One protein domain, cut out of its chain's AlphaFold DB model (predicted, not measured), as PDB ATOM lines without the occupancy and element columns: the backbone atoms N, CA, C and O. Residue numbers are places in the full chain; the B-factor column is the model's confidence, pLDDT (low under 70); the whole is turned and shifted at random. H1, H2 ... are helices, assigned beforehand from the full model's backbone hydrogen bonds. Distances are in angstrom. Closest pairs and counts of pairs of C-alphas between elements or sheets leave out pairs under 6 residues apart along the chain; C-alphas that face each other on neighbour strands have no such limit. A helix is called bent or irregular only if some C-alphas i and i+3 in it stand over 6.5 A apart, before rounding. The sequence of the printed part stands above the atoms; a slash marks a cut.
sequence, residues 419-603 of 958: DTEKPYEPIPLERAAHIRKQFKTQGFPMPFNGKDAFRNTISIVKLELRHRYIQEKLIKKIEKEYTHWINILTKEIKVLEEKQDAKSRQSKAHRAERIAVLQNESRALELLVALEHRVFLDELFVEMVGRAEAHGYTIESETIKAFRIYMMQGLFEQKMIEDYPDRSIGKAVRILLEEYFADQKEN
ATOM      1  N   ASP A 419     -34.316  12.289  28.490       46.97
ATOM      2  CA  ASP A 419     -34.244  11.395  27.322       46.97
ATOM      3  C   ASP A 419     -33.246  11.878  26.241       46.97
ATOM      4  O   ASP A 419     -32.880  11.111  25.353       46.97
ATOM      5  N   THR A 420     -32.757  13.128  26.295       44.56
ATOM      6  CA  THR A 420     -31.806  13.656  25.297       44.56
ATOM      7  C   THR A 420     -30.343  13.507  25.707       44.56
ATOM      8  O   THR A 420     -29.505  13.286  24.837       44.56
ATOM      9  N   GLU A 421     -30.002  13.529  27.000       44.47
ATOM     10  CA  GLU A 421     -28.595  13.677  27.441       44.47
ATOM     11  C   GLU A 421     -27.907  12.383  27.940       44.47
ATOM     12  O   GLU A 421     -26.689  12.281  27.835       44.47
ATOM     13  N   LYS A 422     -28.635  11.358  28.414       51.03
ATOM     14  CA  LYS A 422     -28.043  10.105  28.963       51.03
ATOM     15  C   LYS A 422     -28.303   8.861  28.092       51.03
ATOM     16  O   LYS A 422     -29.137   8.948  27.187       51.03
ATOM     17  N   PRO A 423     -27.601   7.726  28.302       59.25
ATOM     18  CA  PRO A 423     -27.985   6.430  27.732       59.25
ATOM     19  C   PRO A 423     -29.399   6.014  28.167       59.25
ATOM     20  O   PRO A 423     -29.904   6.489  29.187       59.25
ATOM     21  N   TYR A 424     -30.044   5.127  27.405       71.69
ATOM     22  CA  TYR A 424     -31.354   4.606  27.794       71.69
ATOM     23  C   TYR A 424     -31.217   3.487  28.834       71.69
ATOM     24  O   TYR A 424     -30.776   2.385  28.521       71.69
ATOM     25  N   GLU A 425     -31.674   3.766  30.054       76.19
ATOM     26  CA  GLU A 425     -31.827   2.782  31.127       76.19
ATOM     27  C   GLU A 425     -33.318   2.646  31.504       76.19
ATOM     28  O   GLU A 425     -33.938   3.645  31.905       76.19
ATOM     29  N   PRO A 426     -33.930   1.450  31.399       80.50
ATOM     30  CA  PRO A 426     -35.288   1.215  31.882       80.50
ATOM     31  C   PRO A 426     -35.342   1.264  33.415       80.50
ATOM     32  O   PRO A 426     -34.394   0.874  34.097       80.50
ATOM     33  N   ILE A 427     -36.472   1.692  33.987       82.50
ATOM     34  CA  ILE A 427     -36.658   1.657  35.450       82.50
ATOM     35  C   ILE A 427     -36.602   0.195  35.961       82.50
ATOM     36  O   ILE A 427     -37.410  -0.621  35.510       82.50
ATOM     37  N   PRO A 428     -35.730  -0.146  36.939       85.62
ATOM     38  CA  PRO A 428     -35.630  -1.503  37.484       85.62
ATOM     39  C   PRO A 428     -36.957  -2.032  38.043       85.62
ATOM     40  O   PRO A 428     -37.716  -1.284  38.663       85.62
ATOM     41  N   LEU A 429     -37.214  -3.333  37.870       82.88
ATOM     42  CA  LEU A 429     -38.510  -3.968  38.159       82.88
ATOM     43  C   LEU A 429     -39.013  -3.734  39.595       82.88
ATOM     44  O   LEU A 429     -40.196  -3.462  39.793       82.88
ATOM     45  N   GLU A 430     -38.126  -3.766  40.590       85.06
ATOM     46  CA  GLU A 430     -38.471  -3.489  41.993       85.06
ATOM     47  C   GLU A 430     -38.920  -2.036  42.199       85.06
ATOM     48  O   GLU A 430     -39.944  -1.766  42.833       85.06
ATOM     49  N   ARG A 431     -38.207  -1.082  41.587       86.88
ATOM     50  CA  ARG A 431     -38.552   0.346  41.623       86.88
ATOM     51  C   ARG A 431     -39.853   0.616  40.864       86.88
ATOM     52  O   ARG A 431     -40.680   1.388  41.344       86.88
ATOM     53  N   ALA A 432     -40.074  -0.055  39.734       87.94
ATOM     54  CA  ALA A 432     -41.328  -0.014  38.985       87.94
ATOM     55  C   ALA A 432     -42.516  -0.555  39.807       87.94
ATOM     56  O   ALA A 432     -43.589   0.056  39.830       87.94
ATOM     57  N   ALA A 433     -42.319  -1.655  40.541       88.94
ATOM     58  CA  ALA A 433     -43.313  -2.204  41.461       88.94
ATOM     59  C   ALA A 433     -43.606  -1.247  42.633       88.94
ATOM     60  O   ALA A 433     -44.772  -1.044  42.980       88.94
ATOM     61  N   HIS A 434     -42.580  -0.601  43.200       90.25
ATOM     62  CA  HIS A 434     -42.742   0.403  44.259       90.25
ATOM     63  C   HIS A 434     -43.508   1.644  43.779       90.25
ATOM     64  O   HIS A 434     -44.479   2.045  44.421       90.25
ATOM     65  N   ILE A 435     -43.145   2.192  42.611       89.50
ATOM     66  CA  ILE A 435     -43.863   3.298  41.949       89.50
ATOM     67  C   ILE A 435     -45.340   2.932  41.769       89.50
ATOM     68  O   ILE A 435     -46.220   3.702  42.149       89.50
ATOM     69  N   ARG A 436     -45.646   1.729  41.266       92.19
ATOM     70  CA  ARG A 436     -47.040   1.285  41.077       92.19
ATOM     71  C   ARG A 436     -47.790   1.030  42.379       92.19
ATOM     72  O   ARG A 436     -48.989   1.308  42.440       92.19
ATOM     73  N   LYS A 437     -47.111   0.564  43.432       92.25
ATOM     74  CA  LYS A 437     -47.686   0.458  44.782       92.25
ATOM     75  C   LYS A 437     -48.095   1.841  45.297       92.25
ATOM     76  O   LYS A 437     -49.245   2.001  45.697       92.25
ATOM     77  N   GLN A 438     -47.205   2.835  45.203       90.38
ATOM     78  CA  GLN A 438     -47.479   4.230  45.580       90.38
ATOM     79  C   GLN A 438     -48.593   4.866  44.730       90.38
ATOM     80  O   GLN A 438     -49.511   5.490  45.259       90.38
ATOM     81  N   PHE A 439     -48.554   4.680  43.410       92.06
ATOM     82  CA  PHE A 439     -49.559   5.181  42.467       92.06
ATOM     83  C   PHE A 439     -50.957   4.621  42.788       92.06
ATOM     84  O   PHE A 439     -51.930   5.373  42.881       92.06
ATOM     85  N   LYS A 440     -51.050   3.313  43.074       91.38
ATOM     86  CA  LYS A 440     -52.298   2.665  43.500       91.38
ATOM     87  C   LYS A 440     -52.766   3.150  44.879       91.38
ATOM     88  O   LYS A 440     -53.959   3.399  45.036       91.38
ATOM     89  N   THR A 441     -51.876   3.322  45.864       91.94
ATOM     90  CA  THR A 441     -52.266   3.839  47.196       91.94
ATOM     91  C   THR A 441     -52.696   5.306  47.154       91.94
ATOM     92  O   THR A 441     -53.541   5.700  47.951       91.94
ATOM     93  N   GLN A 442     -52.209   6.097  46.193       89.38
ATOM     94  CA  GLN A 442     -52.688   7.465  45.950       89.38
ATOM     95  C   GLN A 442     -54.048   7.547  45.229       89.38
ATOM     96  O   GLN A 442     -54.575   8.648  45.038       89.38
ATOM     97  N   GLY A 443     -54.645   6.400  44.877       86.69
ATOM     98  CA  GLY A 443     -55.976   6.297  44.272       86.69
ATOM     99  C   GLY A 443     -55.995   6.399  42.744       86.69
ATOM    100  O   GLY A 443     -57.074   6.528  42.155       86.69
ATOM    101  N   PHE A 444     -54.833   6.345  42.082       88.88
ATOM    102  CA  PHE A 444     -54.772   6.388  40.624       88.88
ATOM    103  C   PHE A 444     -55.171   5.041  39.994       88.88
ATOM    104  O   PHE A 444     -54.753   3.977  40.461       88.88
ATOM    105  N   PRO A 445     -55.975   5.057  38.915       81.75
ATOM    106  CA  PRO A 445     -56.339   3.851  38.188       81.75
ATOM    107  C   PRO A 445     -55.197   3.409  37.268       81.75
ATOM    108  O   PRO A 445     -54.589   4.227  36.583       81.75
ATOM    109  N   MET A 446     -54.972   2.099  37.177       84.12
ATOM    110  CA  MET A 446     -54.024   1.486  36.242       84.12
ATOM    111  C   MET A 446     -54.800   0.566  35.280       84.12
ATOM    112  O   MET A 446     -54.987  -0.605  35.601       84.12
ATOM    113  N   PRO A 447     -55.309   1.071  34.133       79.94
ATOM    114  CA  PRO A 447     -56.174   0.288  33.240       79.94
ATOM    115  C   PRO A 447     -55.471  -0.917  32.604       79.94
ATOM    116  O   PRO A 447     -56.106  -1.933  32.342       79.94
ATOM    117  N   PHE A 448     -54.173  -0.770  32.333       89.12
ATOM    118  CA  PHE A 448     -53.239  -1.798  31.873       89.12
ATOM    119  C   PHE A 448     -51.800  -1.260  31.998       89.12
ATOM    120  O   PHE A 448     -51.584  -0.042  32.091       89.12
ATOM    121  N   ASN A 449     -50.814  -2.159  32.017       90.50
ATOM    122  CA  ASN A 449     -49.382  -1.837  31.964       90.50
ATOM    123  C   ASN A 449     -48.866  -1.868  30.499       90.50
ATOM    124  O   ASN A 449     -49.649  -2.143  29.582       90.50
ATOM    125  N   GLY A 450     -47.596  -1.528  30.247       88.00
ATOM    126  CA  GLY A 450     -47.064  -1.415  28.875       88.00
ATOM    127  C   GLY A 450     -47.001  -2.765  28.160       88.00
ATOM    128  O   GLY A 450     -47.384  -2.897  26.996       88.00
ATOM    129  N   LYS A 451     -46.623  -3.792  28.921       90.00
ATOM    130  CA  LYS A 451     -46.526  -5.188  28.496       90.00
ATOM    131  C   LYS A 451     -47.873  -5.755  28.043       90.00
ATOM    132  O   LYS A 451     -47.998  -6.298  26.944       90.00
ATOM    133  N   ASP A 452     -48.907  -5.544  28.848       88.56
ATOM    134  CA  ASP A 452     -50.278  -5.966  28.569       88.56
ATOM    135  C   ASP A 452     -50.904  -5.179  27.414       88.56
ATOM    136  O   ASP A 452     -51.697  -5.748  26.660       88.56
ATOM    137  N   ALA A 453     -50.551  -3.899  27.236       88.12
ATOM    138  CA  ALA A 453     -51.006  -3.111  26.090       88.12
ATOM    139  C   ALA A 453     -50.547  -3.739  24.766       88.12
ATOM    140  O   ALA A 453     -51.343  -3.900  23.834       88.12
ATOM    141  N   PHE A 454     -49.273  -4.133  24.707       88.69
ATOM    142  CA  PHE A 454     -48.680  -4.763  23.536       88.69
ATOM    143  C   PHE A 454     -49.244  -6.168  23.293       88.69
ATOM    144  O   PHE A 454     -49.802  -6.442  22.224       88.69
ATOM    145  N   ARG A 455     -49.154  -7.045  24.304       86.94
ATOM    146  CA  ARG A 455     -49.506  -8.472  24.200       86.94
ATOM    147  C   ARG A 455     -50.988  -8.705  23.925       86.94
ATOM    148  O   ARG A 455     -51.318  -9.507  23.057       86.94
ATOM    149  N   ASN A 456     -51.880  -7.954  24.574       85.25
ATOM    150  CA  ASN A 456     -53.327  -8.071  24.349       85.25
ATOM    151  C   ASN A 456     -53.808  -7.325  23.088       85.25
ATOM    152  O   ASN A 456     -55.011  -7.189  22.860       85.25
ATOM    153  N   THR A 457     -52.890  -6.845  22.240       81.81
ATOM    154  CA  THR A 457     -53.180  -6.182  20.956       81.81
ATOM    155  C   THR A 457     -54.116  -4.971  21.075       81.81
ATOM    156  O   THR A 457     -54.941  -4.714  20.196       81.81
ATOM    157  N   ILE A 458     -53.980  -4.205  22.163       85.19
ATOM    158  CA  ILE A 458     -54.780  -3.003  22.432       85.19
ATOM    159  C   ILE A 458     -54.655  -2.006  21.263       85.19
ATOM    160  O   ILE A 458     -53.619  -1.945  20.603       85.19
ATOM    161  N   SER A 459     -55.723  -1.261  20.956       83.88
ATOM    162  CA  SER A 459     -55.735  -0.310  19.835       83.88
ATOM    163  C   SER A 459     -55.080   1.031  20.174       83.88
ATOM    164  O   SER A 459     -55.053   1.432  21.340       83.88
ATOM    165  N   ILE A 460     -54.598   1.749  19.154       77.88
ATOM    166  CA  ILE A 460     -53.924   3.052  19.313       77.88
ATOM    167  C   ILE A 460     -54.806   4.052  20.092       77.88
ATOM    168  O   ILE A 460     -54.337   4.680  21.039       77.88
ATOM    169  N   VAL A 461     -56.112   4.141  19.808       73.06
ATOM    170  CA  VAL A 461     -57.013   5.027  20.583       73.06
ATOM    171  C   VAL A 461     -57.136   4.613  22.055       73.06
ATOM    172  O   VAL A 461     -57.229   5.472  22.931       73.06
ATOM    173  N   LYS A 462     -57.099   3.315  22.382       78.88
ATOM    174  CA  LYS A 462     -57.102   2.870  23.789       78.88
ATOM    175  C   LYS A 462     -55.792   3.225  24.504       78.88
ATOM    176  O   LYS A 462     -55.836   3.537  25.693       78.88
ATOM    177  N   LEU A 463     -54.661   3.208  23.792       79.44
ATOM    178  CA  LEU A 463     -53.354   3.639  24.301       79.44
ATOM    179  C   LEU A 463     -53.373   5.125  24.695       79.44
ATOM    180  O   LEU A 463     -53.030   5.468  25.826       79.44
ATOM    181  N   GLU A 464     -53.860   5.987  23.800       74.00
ATOM    182  CA  GLU A 464     -54.012   7.430  24.039       74.00
ATOM    183  C   GLU A 464     -54.961   7.723  25.224       74.00
ATOM    184  O   GLU A 464     -54.653   8.519  26.120       74.00
ATOM    185  N   LEU A 465     -56.100   7.021  25.282       75.75
ATOM    186  CA  LEU A 465     -57.086   7.171  26.357       75.75
ATOM    187  C   LEU A 465     -56.540   6.796  27.747       75.75
ATOM    188  O   LEU A 465     -56.986   7.391  28.730       75.75
ATOM    189  N   ARG A 466     -55.560   5.880  27.851       85.75
ATOM    190  CA  ARG A 466     -54.899   5.540  29.130       85.75
ATOM    191  C   ARG A 466     -54.252   6.775  29.758       85.75
ATOM    192  O   ARG A 466     -54.528   7.081  30.918       85.75
ATOM    193  N   HIS A 467     -53.414   7.481  28.997       76.56
ATOM    194  CA  HIS A 467     -52.706   8.663  29.489       76.56
ATOM    195  C   HIS A 467     -53.703   9.770  29.855       76.56
ATOM    196  O   HIS A 467     -53.660  10.300  30.965       76.56
ATOM    197  N   ARG A 468     -54.662  10.061  28.962       73.69
ATOM    198  CA  ARG A 468     -55.698  11.085  29.182       73.69
ATOM    199  C   ARG A 468     -56.486  10.856  30.480       73.69
ATOM    200  O   ARG A 468     -56.687  11.799  31.238       73.69
ATOM    201  N   TYR A 469     -56.883   9.613  30.760       80.81
ATOM    202  CA  TYR A 469     -57.643   9.258  31.963       80.81
ATOM    203  C   TYR A 469     -56.834   9.400  33.265       80.81
ATOM    204  O   TYR A 469     -57.376   9.815  34.291       80.81
ATOM    205  N   ILE A 470     -55.532   9.099  33.230       81.31
ATOM    206  CA  ILE A 470     -54.634   9.277  34.382       81.31
ATOM    207  C   ILE A 470     -54.392  10.772  34.651       81.31
ATOM    208  O   ILE A 470     -54.489  11.201  35.801       81.31
ATOM    209  N   GLN A 471     -54.180  11.584  33.610       81.19
ATOM    210  CA  GLN A 471     -54.045  13.039  33.761       81.19
ATOM    211  C   GLN A 471     -55.326  13.685  34.306       81.19
ATOM    212  O   GLN A 471     -55.263  14.504  35.216       81.19
ATOM    213  N   GLU A 472     -56.506  13.270  33.833       80.19
ATOM    214  CA  GLU A 472     -57.794  13.748  34.362       80.19
ATOM    215  C   GLU A 472     -57.950  13.459  35.870       80.19
ATOM    216  O   GLU A 472     -58.514  14.266  36.614       80.19
ATOM    217  N   LYS A 473     -57.421  12.322  36.341       83.94
ATOM    218  CA  LYS A 473     -57.378  11.968  37.767       83.94
ATOM    219  C   LYS A 473     -56.380  12.822  38.549       83.94
ATOM    220  O   LYS A 473     -56.714  13.232  39.659       83.94
ATOM    221  N   LEU A 474     -55.206  13.116  37.981       85.12
ATOM    222  CA  LEU A 474     -54.198  13.991  38.589       85.12
ATOM    223  C   LEU A 474     -54.733  15.416  38.746       85.12
ATOM    224  O   LEU A 474     -54.768  15.917  39.866       85.12
ATOM    225  N   ILE A 475     -55.260  16.004  37.665       79.38
ATOM    226  CA  ILE A 475     -55.911  17.324  37.652       79.38
ATOM    227  C   ILE A 475     -56.947  17.419  38.776       79.38
ATOM    228  O   ILE A 475     -56.871  18.307  39.621       79.38
ATOM    229  N   LYS A 476     -57.880  16.460  38.846       83.56
ATOM    230  CA  LYS A 476     -58.960  16.468  39.849       83.56
ATOM    231  C   LYS A 476     -58.466  16.278  41.282       83.56
ATOM    232  O   LYS A 476     -59.094  16.807  42.198       83.56
ATOM    233  N   LYS A 477     -57.374  15.535  41.491       84.44
ATOM    234  CA  LYS A 477     -56.755  15.380  42.812       84.44
ATOM    235  C   LYS A 477     -56.034  16.663  43.233       84.44
ATOM    236  O   LYS A 477     -56.297  17.150  44.326       84.44
ATOM    237  N   ILE A 478     -55.236  17.266  42.348       81.31
ATOM    238  CA  ILE A 478     -54.569  18.558  42.576       81.31
ATOM    239  C   ILE A 478     -55.594  19.660  42.885       81.31
ATOM    240  O   ILE A 478     -55.527  20.269  43.955       81.31
ATOM    241  N   GLU A 479     -56.592  19.857  42.013       76.88
ATOM    242  CA  GLU A 479     -57.619  20.895  42.179       76.88
ATOM    243  C   GLU A 479     -58.371  20.764  43.519       76.88
ATOM    244  O   GLU A 479     -58.581  21.763  44.213       76.88
ATOM    245  N   LYS A 480     -58.758  19.536  43.900       79.31
ATOM    246  CA  LYS A 480     -59.586  19.261  45.085       79.31
ATOM    247  C   LYS A 480     -58.796  19.219  46.397       79.31
ATOM    248  O   LYS A 480     -59.265  19.761  47.395       79.31
ATOM    249  N   GLU A 481     -57.658  18.529  46.429       78.62
ATOM    250  CA  GLU A 481     -56.929  18.219  47.671       78.62
ATOM    251  C   GLU A 481     -55.841  19.258  47.987       78.62
ATOM    252  O   GLU A 481     -55.483  19.409  49.153       78.62
ATOM    253  N   TYR A 482     -55.388  20.042  46.999       83.12
ATOM    254  CA  TYR A 482     -54.260  20.969  47.158       83.12
ATOM    255  C   TYR A 482     -54.622  22.405  46.771       83.12
ATOM    256  O   TYR A 482     -54.593  23.296  47.622       83.12
ATOM    257  N   THR A 483     -55.042  22.651  45.525       77.31
ATOM    258  CA  THR A 483     -55.359  24.007  45.038       77.31
ATOM    259  C   THR A 483     -56.504  24.649  45.827       77.31
ATOM    260  O   THR A 483     -56.458  25.845  46.117       77.31
ATOM    261  N   HIS A 484     -57.517  23.873  46.223       82.88
ATOM    262  CA  HIS A 484     -58.608  24.344  47.080       82.88
ATOM    263  C   HIS A 484     -58.106  24.866  48.439       82.88
ATOM    264  O   HIS A 484     -58.394  26.008  48.803       82.88
ATOM    265  N   TRP A 485     -57.303  24.073  49.154       78.75
ATOM    266  CA  TRP A 485     -56.787  24.432  50.479       78.75
ATOM    267  C   TRP A 485     -55.745  25.549  50.434       78.75
ATOM    268  O   TRP A 485     -55.804  26.459  51.257       78.75
ATOM    269  N   ILE A 486     -54.856  25.552  49.435       82.62
ATOM    270  CA  ILE A 486     -53.911  26.657  49.206       82.62
ATOM    271  C   ILE A 486     -54.671  27.978  49.010       82.62
ATOM    272  O   ILE A 486     -54.317  28.984  49.621       82.62
ATOM    273  N   ASN A 487     -55.756  27.984  48.227       84.88
ATOM    274  CA  ASN A 487     -56.593  29.173  48.030       84.88
ATOM    275  C   ASN A 487     -57.331  29.637  49.299       84.88
ATOM    276  O   ASN A 487     -57.536  30.841  49.462       84.88
ATOM    277  N   ILE A 488     -57.737  28.725  50.191       85.69
ATOM    278  CA  ILE A 488     -58.323  29.078  51.498       85.69
ATOM    279  C   ILE A 488     -57.253  29.727  52.384       85.69
ATOM    280  O   ILE A 488     -57.402  30.880  52.787       85.69
ATOM    281  N   LEU A 489     -56.131  29.034  52.597       85.19
ATOM    282  CA  LEU A 489     -55.033  29.495  53.452       85.19
ATOM    283  C   LEU A 489     -54.452  30.838  52.977       85.19
ATOM    284  O   LEU A 489     -54.147  31.698  53.797       85.19
ATOM    285  N   THR A 490     -54.369  31.057  51.660       87.81
ATOM    286  CA  THR A 490     -53.891  32.321  51.065       87.81
ATOM    287  C   THR A 490     -54.855  33.481  51.343       87.81
ATOM    288  O   THR A 490     -54.416  34.583  51.670       87.81
ATOM    289  N   LYS A 491     -56.176  33.250  51.276       88.69
ATOM    290  CA  LYS A 491     -57.182  34.258  51.660       88.69
ATOM    291  C   LYS A 491     -57.132  34.569  53.154       88.69
ATOM    292  O   LYS A 491     -57.241  35.732  53.524       88.69
ATOM    293  N   GLU A 492     -56.933  33.560  53.998       85.19
ATOM    294  CA  GLU A 492     -56.790  33.761  55.444       85.19
ATOM    295  C   GLU A 492     -55.518  34.542  55.800       85.19
ATOM    296  O   GLU A 492     -55.589  35.453  56.622       85.19
ATOM    297  N   ILE A 493     -54.380  34.268  55.145       85.62
ATOM    298  CA  ILE A 493     -53.166  35.094  55.279       85.62
ATOM    299  C   ILE A 493     -53.476  36.547  54.908       85.62
ATOM    300  O   ILE A 493     -53.153  37.441  55.691       85.62
ATOM    301  N   LYS A 494     -54.166  36.781  53.783       86.25
ATOM    302  CA  LYS A 494     -54.522  38.133  53.334       86.25
ATOM    303  C   LYS A 494     -55.440  38.878  54.308       86.25
ATOM    304  O   LYS A 494     -55.188  40.037  54.608       86.25
ATOM    305  N   VAL A 495     -56.450  38.220  54.881       83.94
ATOM    306  CA  VAL A 495     -57.315  38.820  55.926       83.94
ATOM    307  C   VAL A 495     -56.535  39.137  57.215       83.94
ATOM    308  O   VAL A 495     -56.947  39.983  58.009       83.94
ATOM    309  N   LEU A 496     -55.392  38.485  57.436       81.31
ATOM    310  CA  LEU A 496     -54.490  38.806  58.535       81.31
ATOM    311  C   LEU A 496     -53.461  39.893  58.174       81.31
ATOM    312  O   LEU A 496     -52.851  40.423  59.101       81.31
ATOM    313  N   GLU A 497     -53.215  40.234  56.899       75.56
ATOM    314  CA  GLU A 497     -52.163  41.190  56.475       75.56
ATOM    315  C   GLU A 497     -52.260  42.523  57.227       75.56
ATOM    316  O   GLU A 497     -51.269  42.946  57.823       75.56
ATOM    317  N   GLU A 498     -53.473  43.069  57.334       71.38
ATOM    318  CA  GLU A 498     -53.830  44.307  58.045       71.38
ATOM    319  C   GLU A 498     -53.553  44.273  59.566       71.38
ATOM    320  O   GLU A 498     -53.571  45.311  60.228       71.38
ATOM    321  N   LYS A 499     -53.275  43.096  60.147       73.88
ATOM    322  CA  LYS A 499     -53.056  42.898  61.589       73.88
ATOM    323  C   LYS A 499     -51.579  42.671  61.911       73.88
ATOM    324  O   LYS A 499     -50.937  41.742  61.405       73.88
ATOM    325  N   GLN A 500     -51.047  43.517  62.794       70.81
ATOM    326  CA  GLN A 500     -49.630  43.531  63.177       70.81
ATOM    327  C   GLN A 500     -49.314  42.847  64.519       70.81
ATOM    328  O   GLN A 500     -48.139  42.778  64.885       70.81
ATOM    329  N   ASP A 501     -50.306  42.333  65.251       83.12
ATOM    330  CA  ASP A 501     -50.089  41.687  66.550       83.12
ATOM    331  C   ASP A 501     -49.317  40.353  66.439       83.12
ATOM    332  O   ASP A 501     -49.287  39.701  65.391       83.12
ATOM    333  N   ALA A 502     -48.684  39.933  67.538       74.81
ATOM    334  CA  ALA A 502     -47.823  38.750  67.560       74.81
ATOM    335  C   ALA A 502     -48.566  37.438  67.233       74.81
ATOM    336  O   ALA A 502     -48.004  36.576  66.551       74.81
ATOM    337  N   LYS A 503     -49.835  37.294  67.648       75.38
ATOM    338  CA  LYS A 503     -50.630  36.086  67.370       75.38
ATOM    339  C   LYS A 503     -50.985  36.016  65.884       75.38
ATOM    340  O   LYS A 503     -50.817  34.958  65.278       75.38
ATOM    341  N   SER A 504     -51.366  37.136  65.265       73.38
ATOM    342  CA  SER A 504     -51.578  37.223  63.812       73.38
ATOM    343  C   SER A 504     -50.305  36.913  63.017       73.38
ATOM    344  O   SER A 504     -50.388  36.210  62.010       73.38
ATOM    345  N   ARG A 505     -49.118  37.357  63.466       75.31
ATOM    346  CA  ARG A 505     -47.830  36.997  62.826       75.31
ATOM    347  C   ARG A 505     -47.573  35.486  62.863       75.31
ATOM    348  O   ARG A 505     -47.304  34.896  61.819       75.31
ATOM    349  N   GLN A 506     -47.732  34.847  64.023       75.75
ATOM    350  CA  GLN A 506     -47.590  33.389  64.158       75.75
ATOM    351  C   GLN A 506     -48.628  32.629  63.306       75.75
ATOM    352  O   GLN A 506     -48.291  31.664  62.620       75.75
ATOM    353  N   SER A 507     -49.877  33.112  63.271       73.88
ATOM    354  CA  SER A 507     -50.955  32.533  62.453       73.88
ATOM    355  C   SER A 507     -50.741  32.682  60.939       73.88
ATOM    356  O   SER A 507     -51.248  31.847  60.187       73.88
ATOM    357  N   LYS A 508     -50.003  33.704  60.479       78.94
ATOM    358  CA  LYS A 508     -49.543  33.826  59.081       78.94
ATOM    359  C   LYS A 508     -48.468  32.784  58.768       78.94
ATOM    360  O   LYS A 508     -48.593  32.073  57.775       78.94
ATOM    361  N   ALA A 509     -47.451  32.664  59.629       77.06
ATOM    362  CA  ALA A 509     -46.310  31.772  59.416       77.06
ATOM    363  C   ALA A 509     -46.736  30.302  59.250       77.06
ATOM    364  O   ALA A 509     -46.405  29.681  58.243       77.06
ATOM    365  N   HIS A 510     -47.563  29.781  60.162       78.38
ATOM    366  CA  HIS A 510     -48.041  28.394  60.089       78.38
ATOM    367  C   HIS A 510     -48.933  28.116  58.857       78.38
ATOM    368  O   HIS A 510     -48.910  27.029  58.279       78.38
ATOM    369  N   ARG A 511     -49.692  29.115  58.380       83.12
ATOM    370  CA  ARG A 511     -50.456  28.992  57.124       83.12
ATOM    371  C   ARG A 511     -49.547  28.961  55.899       83.12
ATOM    372  O   ARG A 511     -49.801  28.175  54.990       83.12
ATOM    373  N   ALA A 512     -48.496  29.781  55.875       78.75
ATOM    374  CA  ALA A 512     -47.511  29.793  54.794       78.75
ATOM    375  C   ALA A 512     -46.723  28.473  54.735       78.75
ATOM    376  O   ALA A 512     -46.562  27.898  53.660       78.75
ATOM    377  N   GLU A 513     -46.333  27.940  55.895       84.06
ATOM    378  CA  GLU A 513     -45.766  26.597  56.051       84.06
ATOM    379  C   GLU A 513     -46.706  25.520  55.481       84.06
ATOM    380  O   GLU A 513     -46.303  24.748  54.610       84.06
ATOM    381  N   ARG A 514     -47.990  25.500  55.877       84.31
ATOM    382  CA  ARG A 514     -48.938  24.501  55.350       84.31
ATOM    383  C   ARG A 514     -49.193  24.652  53.843       84.31
ATOM    384  O   ARG A 514     -49.378  23.636  53.176       84.31
ATOM    385  N   ILE A 515     -49.144  25.868  53.289       80.19
ATOM    386  CA  ILE A 515     -49.162  26.093  51.830       80.19
ATOM    387  C   ILE A 515     -47.932  25.455  51.168       80.19
ATOM    388  O   ILE A 515     -48.096  24.738  50.182       80.19
ATOM    389  N   ALA A 516     -46.726  25.662  51.706       81.25
ATOM    390  CA  ALA A 516     -45.498  25.080  51.157       81.25
ATOM    391  C   ALA A 516     -45.518  23.540  51.197       81.25
ATOM    392  O   ALA A 516     -45.139  22.888  50.221       81.25
ATOM    393  N   VAL A 517     -46.040  22.948  52.279       82.19
ATOM    394  CA  VAL A 517     -46.244  21.493  52.370       82.19
ATOM    395  C   VAL A 517     -47.229  21.006  51.300       82.19
ATOM    396  O   VAL A 517     -46.894  20.092  50.554       82.19
ATOM    397  N   LEU A 518     -48.395  21.648  51.144       81.62
ATOM    398  CA  LEU A 518     -49.379  21.286  50.108       81.62
ATOM    399  C   LEU A 518     -48.821  21.437  48.678       81.62
ATOM    400  O   LEU A 518     -49.142  20.635  47.801       81.62
ATOM    401  N   GLN A 519     -47.966  22.432  48.425       82.81
ATOM    402  CA  GLN A 519     -47.282  22.595  47.136       82.81
ATOM    403  C   GLN A 519     -46.289  21.453  46.865       82.81
ATOM    404  O   GLN A 519     -46.240  20.938  45.748       82.81
ATOM    405  N   ASN A 520     -45.535  21.017  47.876       81.62
ATOM    406  CA  ASN A 520     -44.604  19.892  47.747       81.62
ATOM    407  C   ASN A 520     -45.328  18.542  47.623       81.62
ATOM    408  O   ASN A 520     -44.943  17.724  46.789       81.62
ATOM    409  N   GLU A 521     -46.416  18.327  48.370       84.31
ATOM    410  CA  GLU A 521     -47.293  17.156  48.221       84.31
ATOM    411  C   GLU A 521     -47.908  17.096  46.801       84.31
ATOM    412  O   GLU A 521     -47.932  16.027  46.188       84.31
ATOM    413  N   SER A 522     -48.318  18.238  46.230       82.88
ATOM    414  CA  SER A 522     -48.799  18.330  44.840       82.88
ATOM    415  C   SER A 522     -47.716  17.947  43.822       82.88
ATOM    416  O   SER A 522     -47.949  17.072  42.987       82.88
ATOM    417  N   ARG A 523     -46.509  18.527  43.928       82.81
ATOM    418  CA  ARG A 523     -45.354  18.185  43.066       82.81
ATOM    419  C   ARG A 523     -44.999  16.699  43.140       82.81
ATOM    420  O   ARG A 523     -44.685  16.085  42.124       82.81
ATOM    421  N   ALA A 524     -45.078  16.100  44.330       83.56
ATOM    422  CA  ALA A 524     -44.810  14.678  44.523       83.56
ATOM    423  C   ALA A 524     -45.832  13.775  43.802       83.56
ATOM    424  O   ALA A 524     -45.461  12.708  43.313       83.56
ATOM    425  N   LEU A 525     -47.097  14.199  43.679       87.00
ATOM    426  CA  LEU A 525     -48.105  13.488  42.881       87.00
ATOM    427  C   LEU A 525     -47.863  13.626  41.374       87.00
ATOM    428  O   LEU A 525     -47.989  12.636  40.653       87.00
ATOM    429  N   GLU A 526     -47.487  14.816  40.900       84.62
ATOM    430  CA  GLU A 526     -47.118  15.046  39.494       84.62
ATOM    431  C   GLU A 526     -45.915  14.175  39.100       84.62
ATOM    432  O   GLU A 526     -45.965  13.446  38.105       84.62
ATOM    433  N   LEU A 527     -44.881  14.161  39.946       84.31
ATOM    434  CA  LEU A 527     -43.699  13.311  39.814       84.31
ATOM    435  C   LEU A 527     -44.054  11.814  39.818       84.31
ATOM    436  O   LEU A 527     -43.555  11.063  38.981       84.31
ATOM    437  N   LEU A 528     -44.938  11.367  40.715       87.94
ATOM    438  CA  LEU A 528     -45.381   9.970  40.794       87.94
ATOM    439  C   LEU A 528     -46.148   9.522  39.538       87.94
ATOM    440  O   LEU A 528     -45.974   8.390  39.080       87.94
ATOM    441  N   VAL A 529     -46.968  10.400  38.952       87.81
ATOM    442  CA  VAL A 529     -47.677  10.124  37.691       87.81
ATOM    443  C   VAL A 529     -46.715  10.107  36.500       87.81
ATOM    444  O   VAL A 529     -46.816   9.211  35.659       87.81
ATOM    445  N   ALA A 530     -45.748  11.029  36.442       82.56
ATOM    446  CA  ALA A 530     -44.695  11.016  35.426       82.56
ATOM    447  C   ALA A 530     -43.841   9.735  35.502       82.56
ATOM    448  O   ALA A 530     -43.560   9.111  34.477       82.56
ATOM    449  N   LEU A 531     -43.499   9.291  36.717       85.88
ATOM    450  CA  LEU A 531     -42.767   8.048  36.961       85.88
ATOM    451  C   LEU A 531     -43.558   6.799  36.541       85.88
ATOM    452  O   LEU A 531     -42.982   5.938  35.879       85.88
ATOM    453  N   GLU A 532     -44.858   6.685  36.850       92.62
ATOM    454  CA  GLU A 532     -45.663   5.551  36.352       92.62
ATOM    455  C   GLU A 532     -45.759   5.568  34.826       92.62
ATOM    456  O   GLU A 532     -45.622   4.521  34.192       92.62
ATOM    457  N   HIS A 533     -45.923   6.749  34.222       89.62
ATOM    458  CA  HIS A 533     -45.967   6.849  32.771       89.62
ATOM    459  C   HIS A 533     -44.640   6.435  32.120       89.62
ATOM    460  O   HIS A 533     -44.675   5.733  31.108       89.62
ATOM    461  N   ARG A 534     -43.487   6.773  32.718       85.62
ATOM    462  CA  ARG A 534     -42.187   6.255  32.266       85.62
ATOM    463  C   ARG A 534     -42.102   4.735  32.405       85.62
ATOM    464  O   ARG A 534     -41.767   4.088  31.423       85.62
ATOM    465  N   VAL A 535     -42.476   4.153  33.553       88.50
ATOM    466  CA  VAL A 535     -42.524   2.682  33.723       88.50
ATOM    467  C   VAL A 535     -43.380   2.032  32.627       88.50
ATOM    468  O   VAL A 535     -42.983   1.029  32.042       88.50
ATOM    469  N   PHE A 536     -44.537   2.619  32.313       92.50
ATOM    470  CA  PHE A 536     -45.412   2.148  31.242       92.50
ATOM    471  C   PHE A 536     -44.751   2.203  29.850       92.50
ATOM    472  O   PHE A 536     -44.908   1.262  29.073       92.50
ATOM    473  N   LEU A 537     -44.032   3.282  29.525       88.75
ATOM    474  CA  LEU A 537     -43.333   3.428  28.242       88.75
ATOM    475  C   LEU A 537     -42.114   2.502  28.140       88.75
ATOM    476  O   LEU A 537     -41.897   1.913  27.084       88.75
ATOM    477  N   ASP A 538     -41.361   2.329  29.226       87.50
ATOM    478  CA  ASP A 538     -40.178   1.466  29.271       87.50
ATOM    479  C   ASP A 538     -40.579  -0.018  29.095       87.50
ATOM    480  O   ASP A 538     -39.974  -0.729  28.292       87.50
ATOM    481  N   GLU A 539     -41.663  -0.479  29.737       90.38
ATOM    482  CA  GLU A 539     -42.251  -1.811  29.483       90.38
ATOM    483  C   GLU A 539     -42.748  -1.986  28.046       90.38
ATOM    484  O   GLU A 539     -42.555  -3.041  27.439       90.38
ATOM    485  N   LEU A 540     -43.429  -0.966  27.511       90.00
ATOM    486  CA  LEU A 540     -43.945  -0.993  26.148       90.00
ATOM    487  C   LEU A 540     -42.786  -1.099  25.148       90.00
ATOM    488  O   LEU A 540     -42.888  -1.861  24.192       90.00
ATOM    489  N   PHE A 541     -41.679  -0.389  25.398       90.50
ATOM    490  CA  PHE A 541     -40.465  -0.447  24.586       90.50
ATOM    491  C   PHE A 541     -39.782  -1.816  24.638       90.50
ATOM    492  O   PHE A 541     -39.418  -2.331  23.586       90.50
ATOM    493  N   VAL A 542     -39.662  -2.442  25.814       89.31
ATOM    494  CA  VAL A 542     -39.080  -3.795  25.949       89.31
ATOM    495  C   VAL A 542     -39.827  -4.819  25.082       89.31
ATOM    496  O   VAL A 542     -39.201  -5.657  24.436       89.31
ATOM    497  N   GLU A 543     -41.154  -4.717  24.973       92.62
ATOM    498  CA  GLU A 543     -41.928  -5.569  24.058       92.62
ATOM    499  C   GLU A 543     -41.750  -5.202  22.568       92.62
ATOM    500  O   GLU A 543     -41.936  -6.067  21.712       92.62
ATOM    501  N   MET A 544     -41.365  -3.960  22.232       91.88
ATOM    502  CA  MET A 544     -40.966  -3.591  20.861       91.88
ATOM    503  C   MET A 544     -39.570  -4.117  20.508       91.88
ATOM    504  O   MET A 544     -39.384  -4.595  19.393       91.88
ATOM    505  N   VAL A 545     -38.619  -4.073  21.447       88.62
ATOM    506  CA  VAL A 545     -37.269  -4.647  21.295       88.62
ATOM    507  C   VAL A 545     -37.379  -6.155  21.061       88.62
ATOM    508  O   VAL A 545     -36.996  -6.629  19.997       88.62
ATOM    509  N   GLY A 546     -38.064  -6.884  21.951       86.69
ATOM    510  CA  GLY A 546     -38.306  -8.323  21.771       86.69
ATOM    511  C   GLY A 546     -39.143  -8.670  20.530       86.69
ATOM    512  O   GLY A 546     -39.048  -9.773  19.993       86.69
ATOM    513  N   ARG A 547     -39.955  -7.731  20.016       89.00
ATOM    514  CA  ARG A 547     -40.623  -7.880  18.713       89.00
ATOM    515  C   ARG A 547     -39.638  -7.744  17.551       89.00
ATOM    516  O   ARG A 547     -39.788  -8.496  16.590       89.00
ATOM    517  N   ALA A 548     -38.695  -6.810  17.627       86.38
ATOM    518  CA  ALA A 548     -37.674  -6.574  16.611       86.38
ATOM    519  C   ALA A 548     -36.705  -7.763  16.511       86.38
ATOM    520  O   ALA A 548     -36.526  -8.314  15.427       86.38
ATOM    521  N   GLU A 549     -36.203  -8.235  17.655       86.25
ATOM    522  CA  GLU A 549     -35.369  -9.440  17.777       86.25
ATOM    523  C   GLU A 549     -36.074 -10.665  17.169       86.25
ATOM    524  O   GLU A 549     -35.514 -11.366  16.330       86.25
ATOM    525  N   ALA A 550     -37.359 -10.864  17.490       80.50
ATOM    526  CA  ALA A 550     -38.183 -11.934  16.919       80.50
ATOM    527  C   ALA A 550     -38.507 -11.775  15.414       80.50
ATOM    528  O   ALA A 550     -39.172 -12.642  14.847       80.50
ATOM    529  N   HIS A 551     -38.093 -10.676  14.771       75.69
ATOM    530  CA  HIS A 551     -38.142 -10.470  13.313       75.69
ATOM    531  C   HIS A 551     -36.730 -10.431  12.688       75.69
ATOM    532  O   HIS A 551     -36.597 -10.118  11.507       75.69
ATOM    533  N   GLY A 552     -35.686 -10.778  13.451       78.00
ATOM    534  CA  GLY A 552     -34.299 -10.833  12.981       78.00
ATOM    535  C   GLY A 552     -33.560  -9.491  12.989       78.00
ATOM    536  O   GLY A 552     -32.471  -9.407  12.426       78.00
ATOM    537  N   TYR A 553     -34.117  -8.446  13.607       83.06
ATOM    538  CA  TYR A 553     -33.435  -7.160  13.754       83.06
ATOM    539  C   TYR A 553     -32.564  -7.142  15.015       83.06
ATOM    540  O   TYR A 553     -33.038  -7.449  16.109       83.06
ATOM    541  N   THR A 554     -31.311  -6.716  14.874       78.62
ATOM    542  CA  THR A 554     -30.409  -6.430  15.997       78.62
ATOM    543  C   THR A 554     -30.458  -4.941  16.330       78.62
ATOM    544  O   THR A 554     -30.463  -4.101  15.432       78.62
ATOM    545  N   ILE A 555     -30.500  -4.608  17.621       80.50
ATOM    546  CA  ILE A 555     -30.461  -3.230  18.125       80.50
ATOM    547  C   ILE A 555     -29.191  -3.086  18.956       80.50
ATOM    548  O   ILE A 555     -29.044  -3.739  19.987       80.50
ATOM    549  N   GLU A 556     -28.270  -2.242  18.508       78.19
ATOM    550  CA  GLU A 556     -27.016  -2.003  19.219       78.19
ATOM    551  C   GLU A 556     -27.249  -1.105  20.443       78.19
ATOM    552  O   GLU A 556     -28.109  -0.218  20.444       78.19
ATOM    553  N   SER A 557     -26.451  -1.295  21.495       71.31
ATOM    554  CA  SER A 557     -26.537  -0.511  22.738       71.31
ATOM    555  C   SER A 557     -26.308   0.991  22.542       71.31
ATOM    556  O   SER A 557     -26.735   1.792  23.369       71.31
ATOM    557  N   GLU A 558     -25.660   1.380  21.444       69.94
ATOM    558  CA  GLU A 558     -25.414   2.775  21.073       69.94
ATOM    559  C   GLU A 558     -26.615   3.387  20.327       69.94
ATOM    560  O   GLU A 558     -26.973   4.545  20.554       69.94
ATOM    561  N   THR A 559     -27.316   2.599  19.500       76.94
ATOM    562  CA  THR A 559     -28.456   3.060  18.684       76.94
ATOM    563  C   THR A 559     -29.816   2.906  19.375       76.94
ATOM    564  O   THR A 559     -30.766   3.605  19.009       76.94
ATOM    565  N   ILE A 560     -29.919   2.082  20.428       81.50
ATOM    566  CA  ILE A 560     -31.157   1.800  21.186       81.50
ATOM    567  C   ILE A 560     -31.929   3.057  21.625       81.50
ATOM    568  O   ILE A 560     -33.160   3.055  21.661       81.50
ATOM    569  N   LYS A 561     -31.223   4.155  21.919       78.31
ATOM    570  CA  LYS A 561     -31.807   5.447  22.302       78.31
ATOM    571  C   LYS A 561     -32.512   6.138  21.131       78.31
ATOM    572  O   LYS A 561     -33.650   6.579  21.283       78.31
ATOM    573  N   ALA A 562     -31.870   6.199  19.963       77.44
ATOM    574  CA  ALA A 562     -32.468   6.752  18.746       77.44
ATOM    575  C   ALA A 562     -33.664   5.900  18.290       77.44
ATOM    576  O   ALA A 562     -34.731   6.439  17.990       77.44
ATOM    577  N   PHE A 563     -33.521   4.573  18.366       83.31
ATOM    578  CA  PHE A 563     -34.599   3.620  18.119       83.31
ATOM    579  C   PHE A 563     -35.797   3.847  19.057       83.31
ATOM    580  O   PHE A 563     -36.929   3.966  18.588       83.31
ATOM    581  N   ARG A 564     -35.572   4.000  20.372       84.06
ATOM    582  CA  ARG A 564     -36.640   4.306  21.342       84.06
ATOM    583  C   ARG A 564     -37.370   5.604  21.014       84.06
ATOM    584  O   ARG A 564     -38.600   5.625  21.059       84.06
ATOM    585  N   ILE A 565     -36.634   6.664  20.680       77.19
ATOM    586  CA  ILE A 565     -37.214   7.965  20.320       77.19
ATOM    587  C   ILE A 565     -38.103   7.821  19.080       77.19
ATOM    588  O   ILE A 565     -39.273   8.199  19.145       77.19
ATOM    589  N   TYR A 566     -37.601   7.213  18.000       82.06
ATOM    590  CA  TYR A 566     -38.370   6.999  16.771       82.06
ATOM    591  C   TYR A 566     -39.636   6.164  17.022       82.06
ATOM    592  O   TYR A 566     -40.744   6.591  16.693       82.06
ATOM    593  N   MET A 567     -39.496   5.003  17.670       83.44
ATOM    594  CA  MET A 567     -40.611   4.077  17.898       83.44
ATOM    595  C   MET A 567     -41.707   4.677  18.787       83.44
ATOM    596  O   MET A 567     -42.894   4.440  18.550       83.44
ATOM    597  N   MET A 568     -41.334   5.479  19.790       82.19
ATOM    598  CA  MET A 568     -42.302   6.179  20.637       82.19
ATOM    599  C   MET A 568     -42.945   7.366  19.920       82.19
ATOM    600  O   MET A 568     -44.161   7.526  20.006       82.19
ATOM    601  N   GLN A 569     -42.177   8.166  19.174       76.88
ATOM    602  CA  GLN A 569     -42.737   9.273  18.397       76.88
ATOM    603  C   GLN A 569     -43.730   8.765  17.346       76.88
ATOM    604  O   GLN A 569     -44.853   9.257  17.311       76.88
ATOM    605  N   GLY A 570     -43.376   7.734  16.573       74.31
ATOM    606  CA  GLY A 570     -44.261   7.146  15.566       74.31
ATOM    607  C   GLY A 570     -45.521   6.497  16.152       74.31
ATOM    608  O   GLY A 570     -46.612   6.674  15.615       74.31
ATOM    609  N   LEU A 571     -45.421   5.779  17.280       77.31
ATOM    610  CA  LEU A 571     -46.589   5.111  17.877       77.31
ATOM    611  C   LEU A 571     -47.587   6.096  18.511       77.31
ATOM    612  O   LEU A 571     -48.789   5.818  18.530       77.31
ATOM    613  N   PHE A 572     -47.100   7.227  19.025       71.12
ATOM    614  CA  PHE A 572     -47.923   8.285  19.617       71.12
ATOM    615  C   PHE A 572     -48.164   9.476  18.666       71.12
ATOM    616  O   PHE A 572     -48.762  10.470  19.082       71.12
ATOM    617  N   GLU A 573     -47.752   9.391  17.394       67.88
ATOM    618  CA  GLU A 573     -47.975  10.458  16.417       67.88
ATOM    619  C   GLU A 573     -49.479  10.660  16.179       67.88
ATOM    620  O   GLU A 573     -50.231   9.714  15.926       67.88
ATOM    621  N   GLN A 574     -49.924  11.921  16.181       53.88
ATOM    622  CA  GLN A 574     -51.324  12.275  15.928       53.88
ATOM    623  C   GLN A 574     -51.841  11.710  14.591       53.88
ATOM    624  O   GLN A 574     -53.002  11.320  14.502       53.88
ATOM    625  N   LYS A 575     -50.973  11.587  13.580       52.00
ATOM    626  CA  LYS A 575     -51.267  10.949  12.290       52.00
ATOM    627  C   LYS A 575     -51.644   9.470  12.441       52.00
ATOM    628  O   LYS A 575     -52.694   9.062  11.963       52.00
ATOM    629  N   MET A 576     -50.854   8.676  13.169       55.41
ATOM    630  CA  MET A 576     -51.150   7.256  13.419       55.41
ATOM    631  C   MET A 576     -52.430   7.058  14.250       55.41
ATOM    632  O   MET A 576     -53.153   6.079  14.044       55.41
ATOM    633  N   ILE A 577     -52.752   8.009  15.135       55.19
ATOM    634  CA  ILE A 577     -54.014   8.049  15.892       55.19
ATOM    635  C   ILE A 577     -55.211   8.398  14.981       55.19
ATOM    636  O   ILE A 577     -56.272   7.783  15.115       55.19
ATOM    637  N   GLU A 578     -55.067   9.363  14.064       48.00
ATOM    638  CA  GLU A 578     -56.147   9.829  13.176       48.00
ATOM    639  C   GLU A 578     -56.407   8.887  11.983       48.00
ATOM    640  O   GLU A 578     -57.575   8.627  11.670       48.00
ATOM    641  N   ASP A 579     -55.362   8.330  11.364       47.88
ATOM    642  CA  ASP A 579     -55.466   7.438  10.197       47.88
ATOM    643  C   ASP A 579     -55.834   5.993  10.583       47.88
ATOM    644  O   ASP A 579     -56.549   5.306   9.844       47.88
ATOM    645  N   TYR A 580     -55.371   5.505  11.744       61.97
ATOM    646  CA  TYR A 580     -55.491   4.093  12.142       61.97
ATOM    647  C   TYR A 580     -56.018   3.847  13.577       61.97
ATOM    648  O   TYR A 580     -55.503   2.962  14.267       61.97
ATOM    649  N   PRO A 581     -57.087   4.527  14.037       57.44
ATOM    650  CA  PRO A 581     -57.519   4.529  15.444       57.44
ATOM    651  C   PRO A 581     -57.794   3.142  16.055       57.44
ATOM    652  O   PRO A 581     -57.492   2.899  17.228       57.44
ATOM    653  N   ASP A 582     -58.350   2.224  15.257       74.88
ATOM    654  CA  ASP A 582     -58.708   0.856  15.660       74.88
ATOM    655  C   ASP A 582     -57.595  -0.183  15.400       74.88
ATOM    656  O   ASP A 582     -57.752  -1.361  15.737       74.88
ATOM    657  N   ARG A 583     -56.451   0.214  14.816       79.69
ATOM    658  CA  ARG A 583     -55.299  -0.680  14.591       79.69
ATOM    659  C   ARG A 583     -54.686  -1.073  15.937       79.69
ATOM    660  O   ARG A 583     -54.552  -0.242  16.831       79.69
ATOM    661  N   SER A 584     -54.300  -2.339  16.085       87.00
ATOM    662  CA  SER A 584     -53.607  -2.824  17.282       87.00
ATOM    663  C   SER A 584     -52.155  -2.346  17.335       87.00
ATOM    664  O   SER A 584     -51.481  -2.301  16.304       87.00
ATOM    665  N   ILE A 585     -51.648  -2.056  18.538       85.38
ATOM    666  CA  ILE A 585     -50.276  -1.572  18.769       85.38
ATOM    667  C   ILE A 585     -49.245  -2.483  18.093       85.38
ATOM    668  O   ILE A 585     -48.406  -1.991  17.352       85.38
ATOM    669  N   GLY A 586     -49.351  -3.808  18.241       82.81
ATOM    670  CA  GLY A 586     -48.427  -4.748  17.592       82.81
ATOM    671  C   GLY A 586     -48.402  -4.663  16.055       82.81
ATOM    672  O   GLY A 586     -47.367  -4.934  15.454       82.81
ATOM    673  N   LYS A 587     -49.500  -4.242  15.404       80.81
ATOM    674  CA  LYS A 587     -49.546  -3.981  13.949       80.81
ATOM    675  C   LYS A 587     -49.061  -2.580  13.567       80.81
ATOM    676  O   LYS A 587     -48.703  -2.382  12.413       80.81
ATOM    677  N   ALA A 588     -49.099  -1.619  14.486       80.25
ATOM    678  CA  ALA A 588     -48.517  -0.291  14.299       80.25
ATOM    679  C   ALA A 588     -46.992  -0.346  14.464       80.25
ATOM    680  O   ALA A 588     -46.260   0.053  13.568       80.25
ATOM    681  N   VAL A 589     -46.525  -0.963  15.552       85.38
ATOM    682  CA  VAL A 589     -45.108  -1.219  15.832       85.38
ATOM    683  C   VAL A 589     -44.457  -2.034  14.722       85.38
ATOM    684  O   VAL A 589     -43.356  -1.689  14.328       85.38
ATOM    685  N   ARG A 590     -45.121  -3.046  14.139       82.62
ATOM    686  CA  ARG A 590     -44.543  -3.769  12.991       82.62
ATOM    687  C   ARG A 590     -44.246  -2.846  11.799       82.62
ATOM    688  O   ARG A 590     -43.195  -2.996  11.203       82.62
ATOM    689  N   ILE A 591     -45.121  -1.881  11.496       78.50
ATOM    690  CA  ILE A 591     -44.886  -0.898  10.422       78.50
ATOM    691  C   ILE A 591     -43.707   0.012  10.784       78.50
ATOM    692  O   ILE A 591     -42.829   0.219   9.961       78.50
ATOM    693  N   LEU A 592     -43.641   0.491  12.029       82.31
ATOM    694  CA  LEU A 592     -42.536   1.337  12.495       82.31
ATOM    695  C   LEU A 592     -41.190   0.585  12.537       82.31
ATOM    696  O   LEU A 592     -40.155   1.193  12.301       82.31
ATOM    697  N   LEU A 593     -41.187  -0.733  12.775       82.50
ATOM    698  CA  LEU A 593     -40.000  -1.585  12.622       82.50
ATOM    699  C   LEU A 593     -39.607  -1.741  11.146       82.50
ATOM    700  O   LEU A 593     -38.438  -1.586  10.805       82.50
ATOM    701  N   GLU A 594     -40.586  -2.019  10.277       76.38
ATOM    702  CA  GLU A 594     -40.402  -2.115   8.822       76.38
ATOM    703  C   GLU A 594     -39.856  -0.801   8.226       76.38
ATOM    704  O   GLU A 594     -39.074  -0.845   7.283       76.38
ATOM    705  N   GLU A 595     -40.220   0.349   8.803       77.69
ATOM    706  CA  GLU A 595     -39.775   1.688   8.399       77.69
ATOM    707  C   GLU A 595     -38.405   2.063   9.005       77.69
ATOM    708  O   GLU A 595     -37.484   2.399   8.261       77.69
ATOM    709  N   TYR A 596     -38.201   1.915  10.323       78.81
ATOM    710  CA  TYR A 596     -36.923   2.234  10.985       78.81
ATOM    711  C   TYR A 596     -35.751   1.415  10.430       78.81
ATOM    712  O   TYR A 596     -34.675   1.948  10.160       78.81
ATOM    713  N   PHE A 597     -35.959   0.109  10.230       75.50
ATOM    714  CA  PHE A 597     -34.934  -0.782   9.685       75.50
ATOM    715  C   PHE A 597     -34.886  -0.804   8.148       75.50
ATOM    716  O   PHE A 597     -34.062  -1.528   7.584       75.50
ATOM    717  N   ALA A 598     -35.713  -0.006   7.462       64.94
ATOM    718  CA  ALA A 598     -35.441   0.373   6.077       64.94
ATOM    719  C   ALA A 598     -34.354   1.457   6.044       64.94
ATOM    720  O   ALA A 598     -33.318   1.249   5.419       64.94
ATOM    721  N   ASP A 599     -34.532   2.547   6.795       49.91
ATOM    722  CA  ASP A 599     -33.586   3.670   6.794       49.91
ATOM    723  C   ASP A 599     -32.236   3.299   7.482       49.91
ATOM    724  O   ASP A 599     -31.172   3.738   7.049       49.91
ATOM    725  N   GLN A 600     -32.212   2.404   8.488       48.62
ATOM    726  CA  GLN A 600     -30.945   1.896   9.068       48.62
ATOM    727  C   GLN A 600     -30.089   1.069   8.087       48.62
ATOM    728  O   GLN A 600     -28.876   0.971   8.279       48.62
ATOM    729  N   LYS A 601     -30.669   0.497   7.018       44.00
ATOM    730  CA  LYS A 601     -29.890  -0.230   5.996       44.00
ATOM    731  C   LYS A 601     -29.014   0.686   5.135       44.00
ATOM    732  O   LYS A 601     -28.148   0.177   4.433       44.00
ATOM    733  N   GLU A 602     -29.186   2.005   5.218       40.91
ATOM    734  CA  GLU A 602     -28.380   2.980   4.472       40.91
ATOM    735  C   GLU A 602     -27.047   3.345   5.164       40.91
ATOM    736  O   GLU A 602     -26.203   3.983   4.542       40.91
ATOM    737  N   ASN A 603     -26.827   2.950   6.431       32.00
ATOM    738  CA  ASN A 603     -25.654   3.372   7.227       32.00
ATOM    739  C   ASN A 603     -24.606   2.282   7.526       32.00
ATOM    740  O   ASN A 603     -23.591   2.564   8.167       32.00
TER     741      ASN A 603
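This is residues 419 to 603 of the 958 residues of an uncharacterized protein of Aquimarina sp. TRL1 (UniProt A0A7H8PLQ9). A long helical hairpin, H3 and H4, makes the length of the domain, with a head of short helices at the end away from its turn; its tip, residues 498 to 503, stands free. H5 and H7 cross each other in the head, with the short H2 and H6 near them, while H1 packs slantwise on one side of H4 some way along the hairpin. The printed part has 185 residues with seven named helices, H1 to H7 in that order, and no named strand: the class is all helix. The whole is loose, with a radius of gyration of the C-alphas of 22.5 A, and spans 76 by 34 by 29 A.

The printed part begins at Asp 419. H1 is residues 429 to 441, 18.2 A long, with C-alpha 429 at (-38.510, -3.968, 38.159). H2 is residues 450 to 455. H3, residues 460 to 497, is 53.3 A long and has a kink of 27 degrees near residue 484; it is neither bent nor irregular, but only just: C-alphas 481 and 484 are 6.4 A apart. H4, residues 502 to 549, is the longest at 70.4 A, with C-alpha 502 at (-47.823, 38.750, 67.560). H5 is residues 560 to 571, 16.1 A long, and H6 is residues 574 to 579. H7, residues 585 to 602, is 26.5 A long and ends with C-alpha 602 at (-28.380, 2.980, 4.472).

H4 is the hub, touching H1, H2 and H3. H3 and H4 form a helical hairpin, opposite ways at a shallow tilt of 9 degrees; their closest C-alphas, Ile 493 and Lys 508, are 5.4 A apart. H1 touches residues 528 to 535 of H4 alone, at a steep tilt of 48 degrees, closest at C-alphas 432 and 535, 6.0 A. H2 touches residues 535 to 543 of H4 alone, closest at C-alphas 450 and 540, 4.2 A. H2 and H7 touch about perpendicular, at 84 degrees, through residues 585 to 586 of H7 alone, closest at C-alphas 454 and 586, 5.9 A. H5 and H7 touch at a steep tilt of 48 degrees, opposite ways, closest at C-alphas 567 and 592, 6.4 A. H6 only just touches H3, with 3 pairs of C-alphas within 8 A, the closest 460 and 577 at 6.1 A. H1 and H3 are apart. Every O i to N i+4 pair is within hydrogen-bond range in H1, H2, H5 and H6; the counts are 30 of 34 in H3, 43 of 44 in H4 and 11 of 14 in H7.

The two C-alphas farthest apart, Asp 501 and Gly 552, are 76.7 A apart. The printed part has no cut, and no link is long. The mean pLDDT of the printed part is 79.3; it is under 70 at residues 419 to 423, 558, 573 to 581 and 598 to 603.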